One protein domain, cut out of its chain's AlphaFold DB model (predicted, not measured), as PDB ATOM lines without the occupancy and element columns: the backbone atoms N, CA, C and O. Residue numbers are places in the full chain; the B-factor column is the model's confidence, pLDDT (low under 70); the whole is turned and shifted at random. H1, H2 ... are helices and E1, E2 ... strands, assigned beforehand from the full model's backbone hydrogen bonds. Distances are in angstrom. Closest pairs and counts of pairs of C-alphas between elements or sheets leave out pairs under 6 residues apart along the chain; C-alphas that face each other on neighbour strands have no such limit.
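This is residues 9 to 89 of the 90 residues of an uncharacterized protein of Candidatus Schekmanbacteria bacterium RBG_13_48_7 (UniProt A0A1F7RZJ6). A long, strongly twisted sheet is built along one long strand, E2, and the helix H1 packs over one face of it. E1 lies along one side of E2; on the other side E4, followed by E5, lies beside one part of E2, and the short E3 beside its far end, while the loop residues 18 to 24 stick out. The printed part has 81 residues, with five named strands and one named helix in the order E1 E2 E3 E4 H1 E5. The sheet is branched and mixed: E4 and E5 are parallel, the other neighbour pairs antiparallel; the class is mixed, helices and strands. The whole is only just compact, close to loose, with a radius of gyration of the C-alphas of 13.9 A, and elongated, spanning 43 by 27 by 16 A.

Start at E1, residues 9 to 12, and E2, residues 27 to 37: this antiparallel hairpin has N 10 and O 33 2.9 A apart, within hydrogen-bond range. E3, residues 44 to 46, forms a second hairpin with E2, with N 45 and O 36 at 2.8 A; E1, E2 and E3 are a meander, each strand the antiparallel neighbour of the one before. E4, residues 51 to 56, is antiparallel to E2, with N 30 and O 53 at 2.8 A. The pairing is staggered: E2 pairs with E4 over its residues 27 to 32, with E1 over its residues 31 to 34 and with E3 over its residues 35 to 37. E5, residues 86 to 89, is parallel to E4, with N 54 and O 87 at 2.8 A. H1, residues 60 to 75, is on the sheet; its closest C-alphas to E1 are those of Cys 71 and Trp 9, 5.5 A apart, and to E4 those of Val 63 and Gly 55, 5.8 A apart. In H1 every O i to N i+4 pair is within hydrogen-bond range. E4, H1 and E5 are a strand-helix-strand unit, two parallel neighbour strands with a helix between, and its crossover is left-handed. E1 and E4 are apart.

Find C-alpha 9 at (-24.699, 30.151, -25.856), where E1 begins. E2 runs 32.3 A from C-alpha 27 at (-42.307, 30.592, -40.993) to C-alpha 37. After the short E3, E4 covers 17.2 A and H1 22.5 A. E5 ends at C-alpha 89, at (-40.725, 38.056, -34.761).

Look at His 24 and Gly 40 for the two C-alphas farthest apart, 43.5 A. The printed part has no cut, and the long link is E1 to E2, 14 residues. Residues 14 to 25 are under 70 in pLDDT; the mean of the printed part is 85.0.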
ATOM      1  N   TRP A   9     -23.419  30.198 -25.163       91.44
ATOM      2  CA  TRP A   9     -24.699  30.151 -25.856       91.44
ATOM      3  C   TRP A   9     -24.523  30.339 -27.355       91.44
ATOM      4  O   TRP A   9     -23.750  31.196 -27.788       91.44
ATOM      5  N   ASP A  10     -25.258  29.541 -28.124       91.06
ATOM      6  CA  ASP A  10     -25.127  29.445 -29.573       91.06
ATOM      7  C   ASP A  10     -26.468  29.057 -30.235       91.06
ATOM      8  O   ASP A  10     -27.446  28.697 -29.565       91.06
ATOM      9  N   LEU A  11     -26.526  29.156 -31.564       90.19
ATOM     10  CA  LEU A  11     -27.732  29.003 -32.373       90.19
ATOM     11  C   LEU A  11     -27.806  27.638 -33.063       90.19
ATOM     12  O   LEU A  11     -26.857  27.137 -33.663       90.19
ATOM     13  N   SER A  12     -28.981  27.019 -33.010       85.25
ATOM     14  CA  SER A  12     -29.319  25.789 -33.718       85.25
ATOM     15  C   SER A  12     -30.211  26.108 -34.908       85.25
ATOM     16  O   SER A  12     -31.394  26.424 -34.757       85.25
ATOM     17  N   GLY A  13     -29.629  25.964 -36.096       76.06
ATOM     18  CA  GLY A  13     -30.295  26.123 -37.382       76.06
ATOM     19  C   GLY A  13     -31.045  24.888 -37.884       76.06
ATOM     20  O   GLY A  13     -31.365  24.825 -39.061       76.06
ATOM     21  N   GLN A  14     -31.322  23.890 -37.036       68.56
ATOM     22  CA  GLN A  14     -31.963  22.631 -37.463       68.56
ATOM     23  C   GLN A  14     -33.347  22.810 -38.107       68.56
ATOM     24  O   GLN A  14     -33.811  21.912 -38.796       68.56
ATOM     25  N   CYS A  15     -34.007  23.946 -37.867       65.75
ATOM     26  CA  CYS A  15     -35.292  24.297 -38.467       65.75
ATOM     27  C   CYS A  15     -35.161  25.513 -39.410       65.75
ATOM     28  O   CYS A  15     -36.158  26.159 -39.725       65.75
ATOM     29  N   ILE A  16     -33.939  25.830 -39.868       68.38
ATOM     30  CA  ILE A  16     -33.728  26.717 -41.015       68.38
ATOM     31  C   ILE A  16     -34.117  25.917 -42.252       68.38
ATOM     32  O   ILE A  16     -33.595  24.821 -42.466       68.38
ATOM     33  N   PRO A  17     -35.039  26.428 -43.065       63.38
ATOM     34  CA  PRO A  17     -35.566  25.647 -44.151       63.38
ATOM     35  C   PRO A  17     -34.575  25.673 -45.325       63.38
ATOM     36  O   PRO A  17     -34.348  26.720 -45.931       63.38
ATOM     37  N   GLY A  18     -33.958  24.522 -45.609       63.41
ATOM     38  CA  GLY A  18     -33.021  24.335 -46.721       63.41
ATOM     39  C   GLY A  18     -33.689  24.377 -48.101       63.41
ATOM     40  O   GLY A  18     -34.920  24.449 -48.210       63.41
ATOM     41  N   GLU A  19     -32.872  24.326 -49.157       52.84
ATOM     42  CA  GLU A  19     -33.349  24.098 -50.527       52.84
ATOM     43  C   GLU A  19     -34.097  22.755 -50.575       52.84
ATOM     44  O   GLU A  19     -33.525  21.707 -50.288       52.84
ATOM     45  N   GLY A  20     -35.406  22.800 -50.850       55.34
ATOM     46  CA  GLY A  20     -36.284  21.621 -50.901       55.34
ATOM     47  C   GLY A  20     -37.325  21.499 -49.779       55.34
ATOM     48  O   GLY A  20     -38.152  20.595 -49.835       55.34
ATOM     49  N   LEU A  21     -37.340  22.394 -48.780       55.97
ATOM     50  CA  LEU A  21     -38.396  22.399 -47.754       55.97
ATOM     51  C   LEU A  21     -39.679  23.082 -48.235       55.97
ATOM     52  O   LEU A  21     -39.611  24.176 -48.801       55.97
ATOM     53  N   GLU A  22     -40.814  22.429 -47.942       58.00
ATOM     54  CA  GLU A  22     -42.164  22.713 -48.441       58.00
ATOM     55  C   GLU A  22     -42.427  24.208 -48.695       58.00
ATOM     56  O   GLU A  22     -42.280  25.030 -47.780       58.00
ATOM     57  N   PRO A  23     -42.870  24.582 -49.911       57.00
ATOM     58  CA  PRO A  23     -43.117  25.978 -50.280       57.00
ATOM     59  C   PRO A  23     -44.208  26.649 -49.426       57.00
ATOM     60  O   PRO A  23     -44.311  27.873 -49.411       57.00
ATOM     61  N   HIS A  24     -44.993  25.867 -48.678       59.28
ATOM     62  CA  HIS A  24     -46.080  26.335 -47.817       59.28
ATOM     63  C   HIS A  24     -45.632  26.756 -46.406       59.28
ATOM     64  O   HIS A  24     -46.395  27.392 -45.676       59.28
ATOM     65  N   ALA A  25     -44.398  26.441 -45.994       63.75
ATOM     66  CA  ALA A  25     -43.888  26.851 -44.689       63.75
ATOM     67  C   ALA A  25     -43.493  28.341 -44.705       63.75
ATOM     68  O   ALA A  25     -42.351  28.714 -44.984       63.75
ATOM     69  N   HIS A  26     -44.454  29.211 -44.381       78.00
ATOM     70  CA  HIS A  26     -44.259  30.666 -44.321       78.00
ATOM     71  C   HIS A  26     -43.339  31.123 -43.179       78.00
ATOM     72  O   HIS A  26     -42.830  32.246 -43.208       78.00
ATOM     73  N   THR A  27     -43.121  30.275 -42.171       84.00
ATOM     74  CA  THR A  27     -42.307  30.592 -40.993       84.00
ATOM     75  C   THR A  27     -41.251  29.527 -40.738       84.00
ATOM     76  O   THR A  27     -41.414  28.367 -41.109       84.00
ATOM     77  N   PHE A  28     -40.164  29.931 -40.092       86.31
ATOM     78  CA  PHE A  28     -39.123  29.033 -39.610       86.31
ATOM     79  C   PHE A  28     -38.759  29.363 -38.172       86.31
ATOM     80  O   PHE A  28     -39.193  30.388 -37.641       86.31
ATOM     81  N   SER A  29     -37.961  28.498 -37.542       88.12
ATOM     82  CA  SER A  29     -37.499  28.732 -36.180       88.12
ATOM     83  C   SER A  29     -36.009  28.474 -35.979       88.12
ATOM     84  O   SER A  29     -35.414  27.598 -36.601       88.12
ATOM     85  N   LEU A  30     -35.415  29.237 -35.064       90.75
ATOM     86  CA  LEU A  30     -34.065  29.071 -34.545       90.75
ATOM     87  C   LEU A  30     -34.136  28.703 -33.067       90.75
ATOM     88  O   LEU A  30     -34.873  29.311 -32.289       90.75
ATOM     89  N   GLY A  31     -33.368  27.692 -32.673       91.44
ATOM     90  CA  GLY A  31     -33.213  27.322 -31.269       91.44
ATOM     91  C   GLY A  31     -31.950  27.934 -30.680       91.44
ATOM     92  O   GLY A  31     -30.901  27.859 -31.299       91.44
ATOM     93  N   ILE A  32     -32.016  28.467 -29.468       92.81
ATOM     94  CA  ILE A  32     -30.848  28.869 -28.683       92.81
ATOM     95  C   ILE A  32     -30.518  27.743 -27.707       92.81
ATOM     96  O   ILE A  32     -31.395  27.264 -26.982       92.81
ATOM     97  N   PHE A  33     -29.261  27.313 -27.681       93.12
ATOM     98  CA  PHE A  33     -28.774  26.265 -26.786       93.12
ATOM     99  C   PHE A  33     -27.453  26.679 -26.136       93.12
ATOM    100  O   PHE A  33     -26.800  27.624 -26.574       93.12
ATOM    101  N   LYS A  34     -27.055  25.956 -25.090       93.38
ATOM    102  CA  LYS A  34     -25.783  26.138 -24.394       93.38
ATOM    103  C   LYS A  34     -24.854  24.969 -24.695       93.38
ATOM    104  O   LYS A  34     -25.276  23.812 -24.642       93.38
ATOM    105  N   TRP A  35     -23.591  25.246 -24.982       91.62
ATOM    106  CA  TRP A  35     -22.546  24.231 -24.987       91.62
ATOM    107  C   TRP A  35     -22.277  23.804 -23.543       91.62
ATOM    108  O   TRP A  35     -21.912  24.618 -22.696       91.62
ATOM    109  N   VAL A  36     -22.505  22.531 -23.244       91.00
ATOM    110  CA  VAL A  36     -22.300  21.946 -21.915       91.00
ATOM    111  C   VAL A  36     -21.301  20.811 -22.010       91.00
ATOM    112  O   VAL A  36     -21.222  20.138 -23.038       91.00
ATOM    113  N   GLU A  37     -20.546  20.581 -20.946       89.81
ATOM    114  CA  GLU A  37     -19.628  19.450 -20.885       89.81
ATOM    115  C   GLU A  37     -20.394  18.128 -20.967       89.81
ATOM    116  O   GLU A  37     -21.543  17.989 -20.516       89.81
ATOM    117  N   LYS A  38     -19.769  17.140 -21.599       87.38
ATOM    118  CA  LYS A  38     -20.308  15.790 -21.639       87.38
ATOM    119  C   LYS A  38     -19.932  15.093 -20.331       87.38
ATOM    120  O   LYS A  38     -18.780  14.770 -20.101       87.38
ATOM    121  N   ILE A  39     -20.922  14.838 -19.477       81.50
ATOM    122  CA  ILE A  39     -20.705  14.086 -18.232       81.50
ATOM    123  C   ILE A  39     -20.059  12.732 -18.569       81.50
ATOM    124  O   ILE A  39     -20.619  11.968 -19.357       81.50
ATOM    125  N   GLY A  40     -18.891  12.461 -17.980       79.12
ATOM    126  CA  GLY A  40     -18.174  11.190 -18.111       79.12
ATOM    127  C   GLY A  40     -17.327  11.016 -19.379       79.12
ATOM    128  O   GLY A  40     -16.851   9.911 -19.617       79.12
ATOM    129  N   CYS A  41     -17.139  12.051 -20.205       75.38
ATOM    130  CA  CYS A  41     -16.220  12.008 -21.351       75.38
ATOM    131  C   CYS A  41     -15.568  13.374 -21.588       75.38
ATOM    132  O   CYS A  41     -16.203  14.401 -21.365       75.38
ATOM    133  N   ASP A  42     -14.379  13.392 -22.190       77.38
ATOM    134  CA  ASP A  42     -13.829  14.617 -22.767       77.38
ATOM    135  C   ASP A  42     -14.694  15.115 -23.935       77.38
ATOM    136  O   ASP A  42     -15.022  14.376 -24.872       77.38
ATOM    137  N   GLY A  43     -15.092  16.386 -23.866       85.38
ATOM    138  CA  GLY A  43     -15.794  17.090 -24.934       85.38
ATOM    139  C   GLY A  43     -17.043  17.852 -24.491       85.38
ATOM    140  O   GLY A  43     -17.525  17.763 -23.362       85.38
ATOM    141  N   ILE A  44     -17.598  18.611 -25.434       89.94
ATOM    142  CA  ILE A  44     -18.797  19.429 -25.240       89.94
ATOM    143  C   ILE A  44     -19.943  18.934 -26.116       89.94
ATOM    144  O   ILE A  44     -19.752  18.481 -27.245       89.94
ATOM    145  N   LYS A  45     -21.165  19.055 -25.605       89.44
ATOM    146  CA  LYS A  45     -22.401  18.751 -26.322       89.44
ATOM    147  C   LYS A  45     -23.353  19.938 -26.293       89.44
ATOM    148  O   LYS A  45     -23.266  20.815 -25.434       89.44
ATOM    149  N   LYS A  46     -24.305  19.936 -27.222       90.19
ATOM    150  CA  LYS A  46     -25.422  20.881 -27.202       90.19
ATOM    151  C   LYS A  46     -26.374  20.509 -26.065       90.19
ATOM    152  O   LYS A  46     -26.753  19.344 -25.932       90.19
ATOM    153  N   SER A  47     -26.773  21.483 -25.254       90.31
ATOM    154  CA  SER A  47     -27.888  21.317 -24.325       90.31
ATOM    155  C   SER A  47     -29.211  21.177 -25.082       90.31
ATOM    156  O   SER A  47     -29.302  21.421 -26.288       90.31
ATOM    157  N   LYS A  48     -30.285  20.872 -24.345       90.06
ATOM    158  CA  LYS A  48     -31.643  21.107 -24.844       90.06
ATOM    159  C   LYS A  48     -31.795  22.583 -25.237       90.06
ATOM    160  O   LYS A  48     -31.213  23.457 -24.589       90.06
ATOM    161  N   VAL A  49     -32.577  22.843 -26.284       92.31
ATOM    162  CA  VAL A  49     -32.948  24.201 -26.697       92.31
ATOM    163  C   VAL A  49     -33.670  24.894 -25.541       92.31
ATOM    164  O   VAL A  49     -34.666  24.377 -25.034       92.31
ATOM    165  N   ALA A  50     -33.146  26.042 -25.127       92.19
ATOM    166  CA  ALA A  50     -33.656  26.830 -24.013       92.19
ATOM    167  C   ALA A  50     -34.694  27.864 -24.470       92.19
ATOM    168  O   ALA A  50     -35.706  28.060 -23.800       92.19
ATOM    169  N   ILE A  51     -34.449  28.496 -25.622       93.56
ATOM    170  CA  ILE A  51     -35.313  29.518 -26.224       93.56
ATOM    171  C   ILE A  51     -35.501  29.179 -27.698       93.56
ATOM    172  O   ILE A  51     -34.548  28.792 -28.372       93.56
ATOM    173  N   ARG A  52     -36.721  29.330 -28.212       93.31
ATOM    174  CA  ARG A  52     -37.036  29.197 -29.633       93.31
ATOM    175  C   ARG A  52     -37.539  30.524 -30.179       93.31
ATOM    176  O   ARG A  52     -38.445  31.125 -29.610       93.31
ATOM    177  N   ILE A  53     -36.973  30.949 -31.297       91.88
ATOM    178  CA  ILE A  53     -37.367  32.161 -32.007       91.88
ATOM    179  C   ILE A  53     -37.936  31.742 -33.346       91.88
ATOM    180  O   ILE A  53     -37.261  31.042 -34.087       91.88
ATOM    181  N   SER A  54     -39.154  32.161 -33.649       90.81
ATOM    182  CA  SER A  54     -39.818  31.884 -34.916       90.81
ATOM    183  C   SER A  54     -40.091  33.178 -35.668       90.81
ATOM    184  O   SER A  54     -40.364  34.204 -35.050       90.81
ATOM    185  N   GLY A  55     -40.077  33.137 -36.994       89.56
ATOM    186  CA  GLY A  55     -40.463  34.284 -37.810       89.56
ATOM    187  C   GLY A  55     -40.655  33.931 -39.271       89.56
ATOM    188  O   GLY A  55     -40.491  32.777 -39.671       89.56
ATOM    189  N   ALA A  56     -41.051  34.929 -40.056       85.62
ATOM    190  CA  ALA A  56     -41.345  34.752 -41.469       85.62
ATOM    191  C   ALA A  56     -40.083  34.406 -42.267       85.62
ATOM    192  O   ALA A  56     -39.042  35.051 -42.137       85.62
ATOM    193  N   ARG A  57     -40.199  33.422 -43.159       80.38
ATOM    194  CA  ARG A  57     -39.117  32.999 -44.060       80.38
ATOM    195  C   ARG A  57     -38.720  34.100 -45.050       80.38
ATOM    196  O   ARG A  57     -37.584  34.130 -45.498       80.38
ATOM    197  N   GLN A  58     -39.648  35.011 -45.345       82.25
ATOM    198  CA  GLN A  58     -39.436  36.182 -46.202       82.25
ATOM    199  C   GLN A  58     -38.536  37.241 -45.555       82.25
ATOM    200  O   GLN A  58     -37.915  38.026 -46.262       82.25
ATOM    201  N   ASN A  59     -38.449  37.258 -44.220       82.81
ATOM    202  CA  ASN A  59     -37.591  38.184 -43.492       82.81
ATOM    203  C   ASN A  59     -36.739  37.442 -42.448       82.81
ATOM    204  O   ASN A  59     -36.901  37.627 -41.236       82.81
ATOM    205  N   PRO A  60     -35.829  36.563 -42.905       83.62
ATOM    206  CA  PRO A  60     -35.078  35.692 -42.014       83.62
ATOM    207  C   PRO A  60     -34.102  36.469 -41.134       83.62
ATOM    208  O   PRO A  60     -33.835  36.065 -40.003       83.62
ATOM    209  N   ASN A  61     -33.639  37.622 -41.617       88.12
ATOM    210  CA  ASN A  61     -32.718  38.501 -40.909       88.12
ATOM    211  C   ASN A  61     -33.260  38.926 -39.541       88.12
ATOM    212  O   ASN A  61     -32.492  38.969 -38.588       88.12
ATOM    213  N   LEU A  62     -34.574  39.156 -39.403       89.38
ATOM    214  CA  LEU A  62     -35.175  39.490 -38.105       89.38
ATOM    215  C   LEU A  62     -35.039  38.353 -37.088       89.38
ATOM    216  O   LEU A  62     -34.801  38.599 -35.905       89.38
ATOM    217  N   VAL A  63     -35.179  37.103 -37.539       90.56
ATOM    218  CA  VAL A  63     -35.035  35.924 -36.675       90.56
ATOM    219  C   VAL A  63     -33.575  35.774 -36.255       90.56
ATOM    220  O   VAL A  63     -33.310  35.593 -35.068       90.56
ATOM    221  N   PHE A  64     -32.634  35.897 -37.199       89.88
ATOM    222  CA  PHE A  64     -31.198  35.798 -36.920       89.88
ATOM    223  C   PHE A  64     -30.695  36.925 -36.014       89.88
ATOM    224  O   PHE A  64     -30.045  36.637 -35.014       89.88
ATOM    225  N   ASP A  65     -31.046  38.183 -36.292       92.94
ATOM    226  CA  ASP A  65     -30.650  39.339 -35.478       92.94
ATOM    227  C   ASP A  65     -31.178  39.217 -34.043       92.94
ATOM    228  O   ASP A  65     -30.434  39.391 -33.072       92.94
ATOM    229  N   LYS A  66     -32.451  38.826 -33.879       93.12
ATOM    230  CA  LYS A  66     -33.022  38.603 -32.547       93.12
ATOM    231  C   LYS A  66     -32.322  37.455 -31.823       93.12
ATOM    232  O   LYS A  66     -32.058  37.567 -30.625       93.12
ATOM    233  N   ALA A  67     -32.018  36.372 -32.536       91.69
ATOM    234  CA  ALA A  67     -31.310  35.221 -31.991       91.69
ATOM    235  C   ALA A  67     -29.899  35.584 -31.525       91.69
ATOM    236  O   ALA A  67     -29.521  35.259 -30.400       91.69
ATOM    237  N   GLU A  68     -29.157  36.328 -32.341       92.12
ATOM    238  CA  GLU A  68     -27.810  36.782 -32.019       92.12
ATOM    239  C   GLU A  68     -27.806  37.722 -30.808       92.12
ATOM    240  O   GLU A  68     -27.003  37.543 -29.891       92.12
ATOM    241  N   LYS A  69     -28.745  38.675 -30.744       93.81
ATOM    242  CA  LYS A  69     -28.900  39.582 -29.595       93.81
ATOM    243  C   LYS A  69     -29.141  38.823 -28.293       93.81
ATOM    244  O   LYS A  69     -28.549  39.163 -27.270       93.81
ATOM    245  N   ILE A  70     -29.983  37.789 -28.322       93.75
ATOM    246  CA  ILE A  70     -30.254  36.972 -27.133       93.75
ATOM    247  C   ILE A  70     -29.029  36.131 -26.767       93.75
ATOM    248  O   ILE A  70     -28.647  36.121 -25.600       93.75
ATOM    249  N   CYS A  71     -28.353  35.500 -27.731       92.50
ATOM    250  CA  CYS A  71     -27.097  34.792 -27.469       92.50
ATOM    251  C   CYS A  71     -26.037  35.700 -26.841       92.50
ATOM    252  O   CYS A  71     -25.431  35.323 -25.841       92.50
ATOM    253  N   LYS A  72     -25.834  36.909 -27.378       93.00
ATOM    254  CA  LYS A  72     -24.900  37.899 -26.820       93.00
ATOM    255  C   LYS A  72     -25.261  38.263 -25.381       93.00
ATOM    256  O   LYS A  72     -24.383  38.258 -24.527       93.00
ATOM    257  N   ALA A  73     -26.539  38.505 -25.097       93.00
ATOM    258  CA  ALA A  73     -26.997  38.831 -23.749       93.00
ATOM    259  C   ALA A  73     -26.822  37.665 -22.758       93.00
ATOM    260  O   ALA A  73     -26.409  37.866 -21.620       93.00
ATOM    261  N   LEU A  74     -27.106  36.432 -23.181       92.81
ATOM    262  CA  LEU A  74     -26.887  35.247 -22.348       92.81
ATOM    263  C   LEU A  74     -25.390  35.002 -22.099       92.81
ATOM    264  O   LEU A  74     -24.990  34.672 -20.986       92.81
ATOM    265  N   ASN A  75     -24.549  35.217 -23.113       92.19
ATOM    266  CA  ASN A  75     -23.091  35.139 -22.986       92.19
ATOM    267  C   ASN A  75     -22.500  36.272 -22.134       92.19
ATOM    268  O   ASN A  75     -21.452  36.081 -21.528       92.19
ATOM    269  N   SER A  76     -23.174  37.422 -22.036       91.62
ATOM    270  CA  SER A  76     -22.787  38.518 -21.144       91.62
ATOM    271  C   SER A  76     -23.278  38.335 -19.700       91.62
ATOM    272  O   SER A  76     -23.138  39.255 -18.901       91.62
ATOM    273  N   GLY A  77     -23.891  37.194 -19.368       90.19
ATOM    274  CA  GLY A  77     -24.313  36.864 -18.005       90.19
ATOM    275  C   GLY A  77     -25.811  36.989 -17.716       90.19
ATOM    276  O   GLY A  77     -26.207  36.783 -16.572       90.19
ATOM    277  N   LYS A  78     -26.666  37.288 -18.709       92.62
ATOM    278  CA  LYS A  78     -28.122  37.191 -18.499       92.62
ATOM    279  C   LYS A  78     -28.566  35.744 -18.317       92.62
ATOM    280  O   LYS A  78     -27.963  34.810 -18.850       92.62
ATOM    281  N   SER A  79     -29.672  35.565 -17.606       90.31
ATOM    282  CA  SER A  79     -30.281  34.260 -17.396       90.31
ATOM    283  C   SER A  79     -31.296  33.951 -18.492       90.31
ATOM    284  O   SER A  79     -31.960  34.829 -19.033       90.31
ATOM    285  N   VAL A  80     -31.486  32.665 -18.791       89.88
ATOM    286  CA  VAL A  80     -32.549  32.219 -19.714       89.88
ATOM    287  C   VAL A  80     -33.927  32.682 -19.243       89.88
ATOM    288  O   VAL A  80     -34.775  32.992 -20.071       89.88
ATOM    289  N   GLY A  81     -34.140  32.747 -17.924       90.12
ATOM    290  CA  GLY A  81     -35.394  33.206 -17.324       90.12
ATOM    291  C   GLY A  81     -35.749  34.662 -17.636       90.12
ATOM    292  O   GLY A  81     -36.921  35.011 -17.550       90.12
ATOM    293  N   ASP A  82     -34.780  35.480 -18.062       90.25
ATOM    294  CA  ASP A  82     -35.017  36.868 -18.481       90.25
ATOM    295  C   ASP A  82     -35.687  36.965 -19.862       90.25
ATOM    296  O   ASP A  82     -36.065  38.051 -20.305       90.25
ATOM    297  N   PHE A  83     -35.818  35.840 -20.574       91.38
ATOM    298  CA  PHE A  83     -36.370  35.781 -21.919       91.38
ATOM    299  C   PHE A  83     -37.562  34.819 -21.999       91.38
ATOM    300  O   PHE A  83     -37.558  33.750 -21.381       91.38
ATOM    301  N   PRO A  84     -38.573  35.129 -22.830       92.94
ATOM    302  CA  PRO A  84     -39.623  34.171 -23.143       92.94
ATOM    303  C   PRO A  84     -39.037  32.915 -23.798       92.94
ATOM    304  O   PRO A  84     -38.198  33.005 -24.693       92.94
ATOM    305  N   LYS A  85     -39.534  31.733 -23.412       90.31
ATOM    306  CA  LYS A  85     -39.116  30.454 -24.020       90.31
ATOM    307  C   LYS A  85     -39.432  30.376 -25.518       90.31
ATOM    308  O   LYS A  85     -38.727  29.690 -26.252       90.31
ATOM    309  N   HIS A  86     -40.484  31.063 -25.961       92.19
ATOM    310  CA  HIS A  86     -40.914  31.137 -27.353       92.19
ATOM    311  C   HIS A  86     -41.098  32.601 -27.749       92.19
ATOM    312  O   HIS A  86     -41.851  33.325 -27.103       92.19
ATOM    313  N   ILE A  87     -40.411  33.030 -28.802       92.19
ATOM    314  CA  ILE A  87     -40.445  34.402 -29.313       92.19
ATOM    315  C   ILE A  87     -40.875  34.341 -30.772       92.19
ATOM    316  O   ILE A  87     -40.312  33.574 -31.547       92.19
ATOM    317  N   THR A  88     -41.855  35.148 -31.164       92.00
ATOM    318  CA  THR A  88     -42.231  35.312 -32.571       92.00
ATOM    319  C   THR A  88     -41.849  36.710 -33.026       92.00
ATOM    320  O   THR A  88     -42.274  37.688 -32.416       92.00
ATOM    321  N   VAL A  89     -41.044  36.799 -34.080       87.88
ATOM    322  CA  VAL A  89     -40.725  38.056 -34.761       87.88
ATOM    323  C   VAL A  89     -41.554  38.148 -36.041       87.88
ATOM    324  O   VAL A  89     -41.755  37.144 -36.731       87.88
TER     325      VAL A  89